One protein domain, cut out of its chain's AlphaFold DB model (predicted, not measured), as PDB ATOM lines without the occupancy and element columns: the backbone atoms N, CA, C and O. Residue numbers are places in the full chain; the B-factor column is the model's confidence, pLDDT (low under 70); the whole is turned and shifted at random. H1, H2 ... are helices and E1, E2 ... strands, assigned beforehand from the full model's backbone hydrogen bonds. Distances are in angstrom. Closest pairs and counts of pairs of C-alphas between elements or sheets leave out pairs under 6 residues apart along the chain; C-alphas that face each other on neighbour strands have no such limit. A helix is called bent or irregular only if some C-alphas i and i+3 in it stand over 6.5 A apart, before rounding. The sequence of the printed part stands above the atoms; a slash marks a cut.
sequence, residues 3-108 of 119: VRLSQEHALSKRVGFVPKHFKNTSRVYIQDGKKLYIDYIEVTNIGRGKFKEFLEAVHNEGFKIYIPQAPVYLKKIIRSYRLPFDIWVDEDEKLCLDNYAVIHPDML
ATOM      1  N   VAL A   3     277.046 284.313 261.256       88.19
ATOM      2  CA  VAL A   3     277.724 284.629 259.987       88.19
ATOM      3  C   VAL A   3     276.685 285.116 258.991       88.19
ATOM      4  O   VAL A   3     275.686 284.435 258.773       88.19
ATOM      5  N   ARG A   4     276.892 286.292 258.389       89.62
ATOM      6  CA  ARG A   4     275.954 286.826 257.394       89.62
ATOM      7  C   ARG A   4     275.955 285.938 256.152       89.62
ATOM      8  O   ARG A   4     277.007 285.685 255.571       89.62
ATOM      9  N   LEU A   5     274.772 285.500 255.733       88.75
ATOM     10  CA  LEU A   5     274.591 284.737 254.507       88.75
ATOM     11  C   LEU A   5     274.721 285.695 253.317       88.75
ATOM     12  O   LEU A   5     273.831 286.508 253.072       88.75
ATOM     13  N   SER A   6     275.844 285.647 252.597       87.38
ATOM     14  CA  SER A   6     275.988 286.407 251.348       87.38
ATOM     15  C   SER A   6     275.266 285.688 250.209       87.38
ATOM     16  O   SER A   6     275.277 284.460 250.124       87.38
ATOM     17  N   GLN A   7     274.639 286.451 249.319       81.69
ATOM     18  CA  GLN A   7     273.805 285.926 248.234       81.69
ATOM     19  C   GLN A   7     274.600 285.163 247.158       81.69
ATOM     20  O   GLN A   7     274.021 284.423 246.368       81.69
ATOM     21  N   GLU A   8     275.930 285.279 247.172       81.56
ATOM     22  CA  GLU A   8     276.819 284.573 246.244       81.56
ATOM     23  C   GLU A   8     277.281 283.195 246.740       81.56
ATOM     24  O   GLU A   8     277.833 282.414 245.956       81.56
ATOM     25  N   HIS A   9     277.034 282.856 248.012       85.25
ATOM     26  CA  HIS A   9     277.428 281.563 248.578       85.25
ATOM     27  C   HIS A   9     276.670 280.389 247.952       85.25
ATOM     28  O   HIS A   9     275.506 280.495 247.564       85.25
ATOM     29  N   ALA A  10     277.316 279.218 247.947       87.38
ATOM     30  CA  ALA A  10     276.724 277.975 247.456       87.38
ATOM     31  C   ALA A  10     275.402 277.631 248.164       87.38
ATOM     32  O   ALA A  10     274.436 277.266 247.502       87.38
ATOM     33  N   LEU A  11     275.335 277.796 249.491       89.38
ATOM     34  CA  LEU A  11     274.101 277.571 250.246       89.38
ATOM     35  C   LEU A  11     272.988 278.524 249.799       89.38
ATOM     36  O   LEU A  11     271.888 278.069 249.521       89.38
ATOM     37  N   SER A  12     273.289 279.816 249.652       91.06
ATOM     38  CA  SER A  12     272.334 280.827 249.183       91.06
ATOM     39  C   SER A  12     271.744 280.473 247.824       91.06
ATOM     40  O   SER A  12     270.537 280.578 247.634       91.06
ATOM     41  N   LYS A  13     272.571 279.974 246.902       91.31
ATOM     42  CA  LYS A  13     272.125 279.510 245.581       91.31
ATOM     43  C   LYS A  13     271.205 278.294 245.685       91.31
ATOM     44  O   LYS A  13     270.172 278.284 245.022       91.31
ATOM     45  N   ARG A  14     271.523 277.319 246.548       91.88
ATOM     46  CA  ARG A  14     270.675 276.132 246.770       91.88
ATOM     47  C   ARG A  14     269.311 276.480 247.353       91.88
ATOM     48  O   ARG A  14     268.308 275.955 246.890       91.88
ATOM     49  N   VAL A  15     269.271 277.391 248.325       92.62
ATOM     50  CA  VAL A  15     268.009 277.798 248.962       92.62
ATOM     51  C   VAL A  15     267.283 278.922 248.219       92.62
ATOM     52  O   VAL A  15     266.231 279.368 248.655       92.62
ATOM     53  N   GLY A  16     267.828 279.419 247.106       90.44
ATOM     54  CA  GLY A  16     267.210 280.484 246.310       90.44
ATOM     55  C   GLY A  16     267.374 281.906 246.868       90.44
ATOM     56  O   GLY A  16     266.745 282.833 246.356       90.44
ATOM     57  N   PHE A  17     268.240 282.122 247.863       91.69
ATOM     58  CA  PHE A  17     268.579 283.443 248.412       91.69
ATOM     59  C   PHE A  17     269.579 284.202 247.524       91.69
ATOM     60  O   PHE A  17     270.731 284.423 247.886       91.69
ATOM     61  N   VAL A  18     269.135 284.586 246.329       90.19
ATOM     62  CA  VAL A  18     269.972 285.224 245.298       90.19
ATOM     63  C   VAL A  18     269.528 286.665 245.000       90.19
ATOM     64  O   VAL A  18     268.353 286.994 245.226       90.19
ATOM     65  N   PRO A  19     270.399 287.515 244.411       84.81
ATOM     66  CA  PRO A  19     270.096 288.933 244.170       84.81
ATOM     67  C   PRO A  19     268.876 289.169 243.268       84.81
ATOM     68  O   PRO A  19     268.209 290.200 243.345       84.81
ATOM     69  N   LYS A  20     268.532 288.184 242.428       87.12
ATOM     70  CA  LYS A  20     267.336 288.209 241.571       87.12
ATOM     71  C   LYS A  20     266.031 288.306 242.376       87.12
ATOM     72  O   LYS A  20     265.059 288.898 241.905       87.12
ATOM     73  N   HIS A  21     265.987 287.714 243.568       85.00
ATOM     74  CA  HIS A  21     264.766 287.572 244.369       85.00
ATOM     75  C   HIS A  21     264.789 288.418 245.639       85.00
ATOM     76  O   HIS A  21     263.744 288.910 246.064       85.00
ATOM     77  N   PHE A  22     265.968 288.637 246.211       85.94
ATOM     78  CA  PHE A  22     266.125 289.323 247.486       85.94
ATOM     79  C   PHE A  22     267.111 290.474 247.347       85.94
ATOM     80  O   PHE A  22     268.174 290.321 246.750       85.94
ATOM     81  N   LYS A  23     266.789 291.629 247.929       84.62
ATOM     82  CA  LYS A  23     267.696 292.780 247.911       84.62
ATOM     83  C   LYS A  23     268.876 292.559 248.856       84.62
ATOM     84  O   LYS A  23     268.717 291.947 249.915       84.62
ATOM     85  N   ASN A  24     270.024 293.153 248.524       84.88
ATOM     86  CA  ASN A  24     271.243 293.149 249.348       84.88
ATOM     87  C   ASN A  24     271.053 293.770 250.745       84.88
ATOM     88  O   ASN A  24     271.848 293.524 251.654       84.88
ATOM     89  N   THR A  25     269.999 294.570 250.928       83.50
ATOM     90  CA  THR A  25     269.577 295.121 252.222       83.50
ATOM     91  C   THR A  25     269.082 294.043 253.187       83.50
ATOM     92  O   THR A  25     269.087 294.274 254.393       83.50
ATOM     93  N   SER A  26     268.713 292.855 252.694       85.31
ATOM     94  CA  SER A  26     268.308 291.720 253.528       85.31
ATOM     95  C   SER A  26     269.432 291.301 254.485       85.31
ATOM     96  O   SER A  26     270.612 291.199 254.119       85.31
ATOM     97  N   ARG A  27     269.053 291.052 255.738       89.44
ATOM     98  CA  ARG A  27     269.932 290.686 256.850       89.44
ATOM     99  C   ARG A  27     269.575 289.275 257.300       89.44
ATOM    100  O   ARG A  27     268.730 289.078 258.169       89.44
ATOM    101  N   VAL A  28     270.208 288.308 256.640       91.00
ATOM    102  CA  VAL A  28     270.057 286.875 256.903       91.00
ATOM    103  C   VAL A  28     271.388 286.331 257.407       91.00
ATOM    104  O   VAL A  28     272.439 286.647 256.844       91.00
ATOM    105  N   TYR A  29     271.360 285.530 258.465       92.62
ATOM    106  CA  TYR A  29     272.548 284.996 259.124       92.62
ATOM    107  C   TYR A  29     272.399 283.509 259.406       92.62
ATOM    108  O   TYR A  29     271.299 283.007 259.604       92.62
ATOM    109  N   ILE A  30     273.523 282.812 259.491       91.31
ATOM    110  CA  ILE A  30     273.596 281.433 259.957       91.31
ATOM    111  C   ILE A  30     274.294 281.410 261.308       91.31
ATOM    112  O   ILE A  30     275.303 282.086 261.510       91.31
ATOM    113  N   GLN A  31     273.762 280.621 262.231       86.31
ATOM    114  CA  GLN A  31     274.333 280.393 263.548       86.31
ATOM    115  C   GLN A  31     274.328 278.898 263.870       86.31
ATOM    116  O   GLN A  31     273.423 278.174 263.457       86.31
ATOM    117  N   ASP A  32     275.325 278.449 264.633       78.19
ATOM    118  CA  ASP A  32     275.378 277.111 265.240       78.19
ATOM    119  C   ASP A  32     275.094 275.972 264.237       78.19
ATOM    120  O   ASP A  32     274.375 275.018 264.526       78.19
ATOM    121  N   GLY A  33     275.609 276.110 263.008       72.50
ATOM    122  CA  GLY A  33     275.540 275.116 261.932       72.50
ATOM    123  C   GLY A  33     274.183 274.965 261.233       72.50
ATOM    124  O   GLY A  33     274.171 274.765 260.023       72.50
ATOM    125  N   LYS A  34     273.054 275.084 261.949       85.50
ATOM    126  CA  LYS A  34     271.701 274.852 261.394       85.50
ATOM    127  C   LYS A  34     270.607 275.793 261.919       85.50
ATOM    128  O   LYS A  34     269.429 275.446 261.897       85.50
ATOM    129  N   LYS A  35     270.948 276.996 262.380       90.38
ATOM    130  CA  LYS A  35     269.954 278.057 262.618       90.38
ATOM    131  C   LYS A  35     270.100 279.138 261.562       90.38
ATOM    132  O   LYS A  35     271.196 279.670 261.392       90.38
ATOM    133  N   LEU A  36     269.011 279.471 260.882       92.69
ATOM    134  CA  LEU A  36     268.942 280.607 259.974       92.69
ATOM    135  C   LEU A  36     268.197 281.749 260.669       92.69
ATOM    136  O   LEU A  36     267.015 281.619 260.960       92.69
ATOM    137  N   TYR A  37     268.874 282.863 260.907       91.56
ATOM    138  CA  TYR A  37     268.290 284.091 261.434       91.56
ATOM    139  C   TYR A  37     267.914 285.024 260.288       91.56
ATOM    140  O   TYR A  37     268.743 285.299 259.423       91.56
ATOM    141  N   ILE A  38     266.695 285.543 260.305       89.19
ATOM    142  CA  ILE A  38     266.215 286.566 259.381       89.19
ATOM    143  C   ILE A  38     265.846 287.786 260.219       89.19
ATOM    144  O   ILE A  38     264.738 287.886 260.734       89.19
ATOM    145  N   ASP A  39     266.780 288.724 260.347       84.62
ATOM    146  CA  ASP A  39     266.531 289.978 261.068       84.62
ATOM    147  C   ASP A  39     265.736 290.958 260.195       84.62
ATOM    148  O   ASP A  39     264.976 291.792 260.678       84.62
ATOM    149  N   TYR A  40     265.938 290.892 258.878       83.69
ATOM    150  CA  TYR A  40     265.206 291.688 257.902       83.69
ATOM    151  C   TYR A  40     265.260 291.006 256.544       83.69
ATOM    152  O   TYR A  40     266.323 290.547 256.118       83.69
ATOM    153  N   ILE A  41     264.136 290.993 255.833       83.69
ATOM    154  CA  ILE A  41     264.095 290.492 254.468       83.69
ATOM    155  C   ILE A  41     263.302 291.420 253.569       83.69
ATOM    156  O   ILE A  41     262.199 291.860 253.897       83.69
ATOM    157  N   GLU A  42     263.879 291.684 252.407       82.75
ATOM    158  CA  GLU A  42     263.277 292.520 251.391       82.75
ATOM    159  C   GLU A  42     263.345 291.811 250.048       82.75
ATOM    160  O   GLU A  42     264.416 291.447 249.556       82.75
ATOM    161  N   VAL A  43     262.174 291.605 249.459       80.06
ATOM    162  CA  VAL A  43     262.032 290.955 248.161       80.06
ATOM    163  C   VAL A  43     262.070 291.988 247.038       80.06
ATOM    164  O   VAL A  43     261.652 293.136 247.198       80.06
ATOM    165  N   THR A  44     262.562 291.579 245.875       73.25
ATOM    166  CA  THR A  44     262.363 292.330 244.630       73.25
ATOM    167  C   THR A  44     260.919 292.154 244.142       73.25
ATOM    168  O   THR A  44     260.187 291.297 244.642       73.25
ATOM    169  N   ASN A  45     260.499 292.905 243.117       64.00
ATOM    170  CA  ASN A  45     259.163 292.746 242.516       64.00
ATOM    171  C   ASN A  45     258.894 291.299 242.045       64.00
ATOM    172  O   ASN A  45     257.766 290.822 242.123       64.00
ATOM    173  N   ILE A  46     259.939 290.579 241.618       64.62
ATOM    174  CA  ILE A  46     259.886 289.168 241.193       64.62
ATOM    175  C   ILE A  46     259.964 288.212 242.402       64.62
ATOM    176  O   ILE A  46     259.492 287.079 242.347       64.62
ATOM    177  N   GLY A  47     260.553 288.652 243.516       63.62
ATOM    178  CA  GLY A  47     260.800 287.840 244.709       63.62
ATOM    179  C   GLY A  47     259.580 287.574 245.593       63.62
ATOM    180  O   GLY A  47     259.655 286.713 246.468       63.62
ATOM    181  N   ARG A  48     258.444 288.255 245.376       64.69
ATOM    182  CA  ARG A  48     257.255 288.136 246.246       64.69
ATOM    183  C   ARG A  48     256.728 286.700 246.363       64.69
ATOM    184  O   ARG A  48     256.348 286.297 247.453       64.69
ATOM    185  N   GLY A  49     256.754 285.922 245.277       70.62
ATOM    186  CA  GLY A  49     256.376 284.499 245.294       70.62
ATOM    187  C   GLY A  49     257.492 283.554 245.753       70.62
ATOM    188  O   GLY A  49     257.225 282.418 246.123       70.62
ATOM    189  N   LYS A  50     258.744 284.024 245.766       84.62
ATOM    190  CA  LYS A  50     259.932 283.203 246.044       84.62
ATOM    191  C   LYS A  50     260.280 283.095 247.517       84.62
ATOM    192  O   LYS A  50     261.078 282.244 247.889       84.62
ATOM    193  N   PHE A  51     259.674 283.919 248.367       86.94
ATOM    194  CA  PHE A  51     259.956 283.849 249.792       86.94
ATOM    195  C   PHE A  51     259.476 282.532 250.422       86.94
ATOM    196  O   PHE A  51     260.198 281.965 251.232       86.94
ATOM    197  N   LYS A  52     258.320 282.001 250.002       87.62
ATOM    198  CA  LYS A  52     257.850 280.679 250.448       87.62
ATOM    199  C   LYS A  52     258.841 279.572 250.069       87.62
ATOM    200  O   LYS A  52     259.287 278.841 250.945       87.62
ATOM    201  N   GLU A  53     259.224 279.521 248.793       91.19
ATOM    202  CA  GLU A  53     260.182 278.534 248.271       91.19
ATOM    203  C   GLU A  53     261.525 278.602 249.008       91.19
ATOM    204  O   GLU A  53     262.110 277.574 249.332       91.19
ATOM    205  N   PHE A  54     261.996 279.812 249.325       92.44
ATOM    206  CA  PHE A  54     263.202 280.005 250.126       92.44
ATOM    207  C   PHE A  54     263.074 279.383 251.521       92.44
ATOM    208  O   PHE A  54     263.964 278.649 251.944       92.44
ATOM    209  N   LEU A  55     261.972 279.641 252.234       90.88
ATOM    210  CA  LEU A  55     261.747 279.073 253.568       90.88
ATOM    211  C   LEU A  55     261.677 277.538 253.517       90.88
ATOM    212  O   LEU A  55     262.290 276.869 254.344       90.88
ATOM    213  N   GLU A  56     260.984 276.980 252.524       92.88
ATOM    214  CA  GLU A  56     260.891 275.530 252.315       92.88
ATOM    215  C   GLU A  56     262.256 274.909 251.998       92.88
ATOM    216  O   GLU A  56     262.629 273.899 252.594       92.88
ATOM    217  N   ALA A  57     263.047 275.532 251.123       94.62
ATOM    218  CA  ALA A  57     264.378 275.042 250.779       94.62
ATOM    219  C   ALA A  57     265.342 275.087 251.977       94.62
ATOM    220  O   ALA A  57     266.097 274.142 252.202       94.62
ATOM    221  N   VAL A  58     265.286 276.151 252.785       93.69
ATOM    222  CA  VAL A  58     266.057 276.263 254.034       93.69
ATOM    223  C   VAL A  58     265.674 275.152 255.016       93.69
ATOM    224  O   VAL A  58     266.557 274.509 255.590       93.69
ATOM    225  N   HIS A  59     264.375 274.895 255.188       92.75
ATOM    226  CA  HIS A  59     263.896 273.806 256.035       92.75
ATOM    227  C   HIS A  59     264.370 272.435 255.532       92.75
ATOM    228  O   HIS A  59     264.858 271.633 256.326       92.75
ATOM    229  N   ASN A  60     264.325 272.195 254.219       93.50
ATOM    230  CA  ASN A  60     264.781 270.944 253.603       93.50
ATOM    231  C   ASN A  60     266.298 270.715 253.753       93.50
ATOM    232  O   ASN A  60     266.741 269.573 253.852       93.50
ATOM    233  N   GLU A  61     267.106 271.775 253.859       92.31
ATOM    234  CA  GLU A  61     268.534 271.682 254.231       92.31
ATOM    235  C   GLU A  61     268.733 271.379 255.744       92.31
ATOM    236  O   GLU A  61     269.847 271.155 256.244       92.31
ATOM    237  N   GLY A  62     267.635 271.321 256.503       91.62
ATOM    238  CA  GLY A  62     267.571 270.988 257.923       91.62
ATOM    239  C   GLY A  62     267.779 272.182 258.851       91.62
ATOM    240  O   GLY A  62     268.104 271.981 260.023       91.62
ATOM    241  N   PHE A  63     267.654 273.413 258.350       92.19
ATOM    242  CA  PHE A  63     267.784 274.603 259.184       92.19
ATOM    243  C   PHE A  63     266.502 274.871 259.972       92.19
ATOM    244  O   PHE A  63     265.389 274.767 259.460       92.19
ATOM    245  N   LYS A  64     266.675 275.313 261.216       90.81
ATOM    246  CA  LYS A  64     265.625 275.966 261.998       90.81
ATOM    247  C   LYS A  64     265.602 277.448 261.641       90.81
ATOM    248  O   LYS A  64     266.650 278.097 261.680       90.81
ATOM    249  N   ILE A  65     264.434 277.971 261.287       90.69
ATOM    250  CA  ILE A  65     264.280 279.353 260.827       90.69
ATOM    251  C   ILE A  65     263.840 280.221 261.996       90.69
ATOM    252  O   ILE A  65     262.835 279.927 262.637       90.69
ATOM    253  N   TYR A  66     264.589 281.286 262.250       89.38
ATOM    254  CA  TYR A  66     264.362 282.232 263.330       89.38
ATOM    255  C   TYR A  66     264.151 283.635 262.767       89.38
ATOM    256  O   TYR A  66     265.016 284.162 262.069       89.38
ATOM    257  N   ILE A  67     263.019 284.252 263.080       86.00
ATOM    258  CA  ILE A  67     262.690 285.633 262.729       86.00
ATOM    259  C   ILE A  67     262.416 286.353 264.054       86.00
ATOM    260  O   ILE A  67     261.281 286.295 264.515       86.00
ATOM    261  N   PRO A  68     263.428 286.985 264.687       79.75
ATOM    262  CA  PRO A  68     263.302 287.513 266.050       79.75
ATOM    263  C   PRO A  68     262.073 288.416 266.191       79.75
ATOM    264  O   PRO A  68     261.170 288.138 266.974       79.75
ATOM    265  N   GLN A  69     261.982 289.410 265.301       77.12
ATOM    266  CA  GLN A  69     260.857 290.330 265.209       77.12
ATOM    267  C   GLN A  69     260.391 290.438 263.761       77.12
ATOM    268  O   GLN A  69     261.017 291.081 262.916       77.12
ATOM    269  N   ALA A  70     259.267 289.792 263.459       70.88
ATOM    270  CA  ALA A  70     258.650 289.886 262.146       70.88
ATOM    271  C   ALA A  70     257.735 291.126 262.073       70.88
ATOM    272  O   ALA A  70     256.806 291.258 262.877       70.88
ATOM    273  N   PRO A  71     257.898 292.020 261.082       70.12
ATOM    274  CA  PRO A  71     256.935 293.090 260.849       70.12
ATOM    275  C   PRO A  71     255.520 292.547 260.595       70.12
ATOM    276  O   PRO A  71     255.350 291.465 260.026       70.12
ATOM    277  N   VAL A  72     254.485 293.327 260.933       70.31
ATOM    278  CA  VAL A  72     253.065 292.929 260.785       70.31
ATOM    279  C   VAL A  72     252.735 292.429 259.372       70.31
ATOM    280  O   VAL A  72     252.028 291.435 259.209       70.31
ATOM    281  N   TYR A  73     253.265 293.082 258.333       68.38
ATOM    282  CA  TYR A  73     253.029 292.660 256.950       68.38
ATOM    283  C   TYR A  73     253.656 291.289 256.644       68.38
ATOM    284  O   TYR A  73     253.045 290.477 255.951       68.38
ATOM    285  N   LEU A  74     254.849 291.011 257.182       72.38
ATOM    286  CA  LEU A  74     255.573 289.764 256.953       72.38
ATOM    287  C   LEU A  74     254.858 288.595 257.634       72.38
ATOM    288  O   LEU A  74     254.705 287.537 257.030       72.38
ATOM    289  N   LYS A  75     254.327 288.824 258.840       74.44
ATOM    290  CA  LYS A  75     253.487 287.862 259.571       74.44
ATOM    291  C   LYS A  75     252.262 287.440 258.757       74.44
ATOM    292  O   LYS A  75     252.014 286.248 258.602       74.44
ATOM    293  N   LYS A  76     251.531 288.399 258.169       73.00
ATOM    294  CA  LYS A  76     250.369 288.115 257.298       73.00
ATOM    295  C   LYS A  76     250.746 287.275 256.076       73.00
ATOM    296  O   LYS A  76     250.001 286.376 255.698       73.00
ATOM    297  N   ILE A  77     251.898 287.563 255.472       75.00
ATOM    298  CA  ILE A  77     252.409 286.822 254.314       75.00
ATOM    299  C   ILE A  77     252.788 285.389 254.708       75.00
ATOM    300  O   ILE A  77     252.362 284.448 254.054       75.00
ATOM    301  N   ILE A  78     253.540 285.204 255.794       77.50
ATOM    302  CA  ILE A  78     253.955 283.872 256.257       77.50
ATOM    303  C   ILE A  78     252.734 283.016 256.629       77.50
ATOM    304  O   ILE A  78     252.668 281.849 256.248       77.50
ATOM    305  N   ARG A  79     251.730 283.600 257.299       75.69
ATOM    306  CA  ARG A  79     250.468 282.916 257.638       75.69
ATOM    307  C   ARG A  79     249.728 282.392 256.402       75.69
ATOM    308  O   ARG A  79     249.168 281.300 256.444       75.69
ATOM    309  N   SER A  80     249.751 283.120 255.282       78.75
ATOM    310  CA  SER A  80     249.063 282.682 254.058       78.75
ATOM    311  C   SER A  80     249.753 281.507 253.356       78.75
ATOM    312  O   SER A  80     249.116 280.806 252.570       78.75
ATOM    313  N   TYR A  81     251.029 281.245 253.656       82.12
ATOM    314  CA  TYR A  81     251.807 280.195 253.000       82.12
ATOM    315  C   TYR A  81     251.453 278.775 253.439       82.12
ATOM    316  O   TYR A  81     251.743 277.853 252.671       82.12
ATOM    317  N   ARG A  82     250.822 278.601 254.613       79.81
ATOM    318  CA  ARG A  82     250.515 277.288 255.214       79.81
ATOM    319  C   ARG A  82     251.744 276.366 255.211       79.81
ATOM    320  O   ARG A  82     251.719 275.290 254.620       79.81
ATOM    321  N   LEU A  83     252.847 276.844 255.792       81.88
ATOM    322  CA  LEU A  83     254.107 276.098 255.832       81.88
ATOM    323  C   LEU A  83     253.938 274.809 256.659       81.88
ATOM    324  O   LEU A  83     253.299 274.866 257.712       81.88
ATOM    325  N   PRO A  84     254.514 273.672 256.226       82.94
ATOM    326  CA  PRO A  84     254.429 272.400 256.948       82.94
ATOM    327  C   PRO A  84     255.433 272.297 258.113       82.94
ATOM    328  O   PRO A  84     255.647 271.211 258.643       82.94
ATOM    329  N   PHE A  85     256.082 273.403 258.483       84.50
ATOM    330  CA  PHE A  85     257.109 273.481 259.517       84.50
ATOM    331  C   PHE A  85     257.028 274.808 260.273       84.50
ATOM    332  O   PHE A  85     256.456 275.791 259.790       84.50
ATOM    333  N   ASP A  86     257.682 274.838 261.430       82.06
ATOM    334  CA  ASP A  86     257.652 275.983 262.331       82.06
ATOM    335  C   ASP A  86     258.697 277.045 261.996       82.06
ATOM    336  O   ASP A  86     259.846 276.753 261.642       82.06
ATOM    337  N   ILE A  87     258.307 278.299 262.211       84.25
ATOM    338  CA  ILE A  87     259.203 279.453 262.239       84.25
ATOM    339  C   ILE A  87     259.250 279.970 263.670       84.25
ATOM    340  O   ILE A  87     258.221 280.171 264.308       84.25
ATOM    341  N   TRP A  88     260.460 280.171 264.172       83.25
ATOM    342  CA  TRP A  88     260.710 280.567 265.548       83.25
ATOM    343  C   TRP A  88     260.779 282.095 265.630       83.25
ATOM    344  O   TRP A  88     261.384 282.734 264.770       83.25
ATOM    345  N   VAL A  89     260.163 282.670 266.656       78.62
ATOM    346  CA  VAL A  89     260.108 284.116 266.923       78.62
ATOM    347  C   VAL A  89     260.481 284.379 268.384       78.62
ATOM    348  O   VAL A  89     260.501 283.432 269.179       78.62
ATOM    349  N   ASP A  90     260.785 285.629 268.737       74.38
ATOM    350  CA  ASP A  90     260.999 286.014 270.138       74.38
ATOM    351  C   ASP A  90     259.718 285.784 270.978       74.38
ATOM    352  O   ASP A  90     258.606 285.631 270.461       74.38
ATOM    353  N   GLU A  91     259.869 285.672 272.298       66.19
ATOM    354  CA  GLU A  91     258.790 285.246 273.201       66.19
ATOM    355  C   GLU A  91     257.598 286.210 273.250       66.19
ATOM    356  O   GLU A  91     256.446 285.771 273.308       66.19
ATOM    357  N   ASP A  92     257.872 287.504 273.142       67.31
ATOM    358  CA  ASP A  92     256.903 288.588 273.002       67.31
ATOM    359  C   ASP A  92     256.115 288.532 271.679       67.31
ATOM    360  O   ASP A  92     255.057 289.149 271.559       67.31
ATOM    361  N   GLU A  93     256.574 287.733 270.712       62.12
ATOM    362  CA  GLU A  93     256.011 287.629 269.364       62.12
ATOM    363  C   GLU A  93     255.262 286.312 269.087       62.12
ATOM    364  O   GLU A  93     254.671 286.135 268.012       62.12
ATOM    365  N   LYS A  94     255.204 285.405 270.075       59.53
ATOM    366  CA  LYS A  94     254.580 284.066 269.979       59.53
ATOM    367  C   LYS A  94     253.105 284.076 269.539       59.53
ATOM    368  O   LYS A  94     252.645 283.098 268.960       59.53
ATOM    369  N   LEU A  95     252.365 285.164 269.768       53.44
ATOM    370  CA  LEU A  95     250.928 285.279 269.456       53.44
ATOM    371  C   LEU A  95     250.633 285.775 268.022       53.44
ATOM    372  O   LEU A  95     249.474 285.879 267.617       53.44
ATOM    373  N   CYS A  96     251.664 286.073 267.222       50.75
ATOM    374  CA  CYS A  96     251.514 286.774 265.944       50.75
ATOM    375  C   CYS A  96     251.674 285.901 264.677       50.75
ATOM    376  O   CYS A  96     251.602 286.426 263.563       50.75
ATOM    377  N   LEU A  97     251.771 284.569 264.785       53.91
ATOM    378  CA  LEU A  97     251.774 283.612 263.659       53.91
ATOM    379  C   LEU A  97     250.761 282.481 263.937       53.91
ATOM    380  O   LEU A  97     250.890 281.781 264.928       53.91
ATOM    381  N   ASP A  98     249.734 282.327 263.091       42.94
ATOM    382  CA  ASP A  98     248.593 281.407 263.327       42.94
ATOM    383  C   ASP A  98     248.957 279.906 263.259       42.94
ATOM    384  O   ASP A  98     248.141 279.066 263.621       42.94
ATOM    385  N   ASN A  99     250.186 279.572 262.850       41.78
ATOM    386  CA  ASN A  99     250.782 278.249 263.032       41.78
ATOM    387  C   ASN A  99     251.763 278.322 264.206       41.78
ATOM    388  O   ASN A  99     252.978 278.361 264.018       41.78
ATOM    389  N   TYR A 100     251.231 278.364 265.422       41.25
ATOM    390  CA  TYR A 100     251.949 277.756 266.526       41.25
ATOM    391  C   TYR A 100     251.902 276.246 266.257       41.25
ATOM    392  O   TYR A 100     250.817 275.665 266.171       41.25
ATOM    393  N   ALA A 101     253.051 275.579 266.116       38.00
ATOM    394  CA  ALA A 101     253.094 274.207 266.593       38.00
ATOM    395  C   ALA A 101     252.534 274.250 268.007       38.00
ATOM    396  O   ALA A 101     252.950 275.087 268.814       38.00
ATOM    397  N   VAL A 102     251.540 273.407 268.263       35.88
ATOM    398  CA  VAL A 102     251.081 273.062 269.600       35.88
ATOM    399  C   VAL A 102     252.309 273.026 270.504       35.88
ATOM    400  O   VAL A 102     253.168 272.155 270.371       35.88
ATOM    401  N   ILE A 103     252.442 274.041 271.357       37.59
ATOM    402  CA  ILE A 103     253.477 274.054 272.374       37.59
ATOM    403  C   ILE A 103     253.054 272.929 273.306       37.59
ATOM    404  O   ILE A 103     252.129 273.102 274.091       37.59
ATOM    405  N   HIS A 104     253.683 271.766 273.183       33.78
ATOM    406  CA  HIS A 104     253.783 270.847 274.299       33.78
ATOM    407  C   HIS A 104     254.858 271.445 275.219       33.78
ATOM    408  O   HIS A 104     256.045 271.395 274.872       33.78
ATOM    409  N   PRO A 105     254.484 272.118 276.330       37.72
ATOM    410  CA  PRO A 105     255.438 272.734 277.263       37.72
ATOM    411  C   PRO A 105     256.487 271.739 277.794       37.72
ATOM    412  O   PRO A 105     257.573 272.127 278.217       37.72
ATOM    413  N   ASP A 106     256.203 270.451 277.681       38.31
ATOM    414  CA  ASP A 106     257.051 269.301 277.951       38.31
ATOM    415  C   ASP A 106     258.296 269.174 277.035       38.31
ATOM    416  O   ASP A 106     259.256 268.518 277.435       38.31
ATOM    417  N   MET A 107     258.376 269.869 275.887       35.25
ATOM    418  CA  MET A 107     259.609 269.957 275.067       35.25
ATOM    419  C   MET A 107     260.535 271.138 275.416       35.25
ATOM    420  O   MET A 107     261.685 271.159 274.974       35.25
ATOM    421  N   LEU A 108     260.070 272.114 276.205       35.28
ATOM    422  CA  LEU A 108     260.913 273.212 276.709       35.28
ATOM    423  C   LEU A 108     261.681 272.826 277.984       35.28
ATOM    424  O   LEU A 108     262.592 273.543 278.397       35.28
TER     425      LEU A 108
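This is residues 3 to 108 of the 119 residues of an uncharacterized protein of Methanobrevibacter arboriphilus JCM 13429 = DSM 1125 (UniProt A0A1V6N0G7). With little regular structure, the model is a small three-stranded sheet grazed by H2; H1 and H3 are off it, and residues 87 to 88 of a long last stretch pair beside E3 before residues 102 to 108 stick out. The 106 printed residues hold H1, E1, E2, H2, E3, H3, under half of them in named elements, class mixed. The mixed sheet runs E1 E2 E3. It is compact, radius of gyration of the C-alphas 13.5 A, spanning 40 by 29 by 22 A.

E1, residues 27 to 31, and E2, residues 35 to 40, form an antiparallel hairpin; N 29 and O 37 are 2.8 A apart. E3, residues 64 to 66, is parallel to E2; N 66 and O 36 are 2.8 A apart. H2, residues 47 to 60, makes with E2 and E3 a strand-helix-strand unit, parallel neighbour strands with a helix between, its crossover right-handed. H2 only grazes the sheet, with residues 55 to 59; the closest C-alphas of H2 and E3, those of His 59 and Ile 65, are 7.3 A apart. H3, residues 72 to 80, is close but not clearly touching H2, at a steep tilt of 66 degrees, the same way; their closest C-alphas, Lys 52 and Ile 78, are 7.7 A apart. H1, residues 10 to 14, is close but not clearly touching H2; their closest C-alphas, Arg 14 and Ala 57, are 7.5 A apart. Every O i to N i+4 pair is within hydrogen-bond range in H1 and H3, 8 of 10 in H2.

E2 measures 15.2 A, E1 13.0 A, E3 6.5 A, H2 19.5 A, H3 12.9 A and H1 6.4 A from first to last C-alpha. H2 is only just irregular, C-alphas 49 and 52 being 6.6 A apart. H1 begins at C-alpha 10 (276.724, 277.975, 247.456); H3 ends at C-alpha 80 (249.063, 282.682, 254.058).

The farthest C-alphas, Asn 45 and Asp 106, are 42.5 A apart. The printed part has no cut; the link from H1 to E1 is long. The pLDDT is under 70 at residues 45 to 48, 73 and 91 to 108.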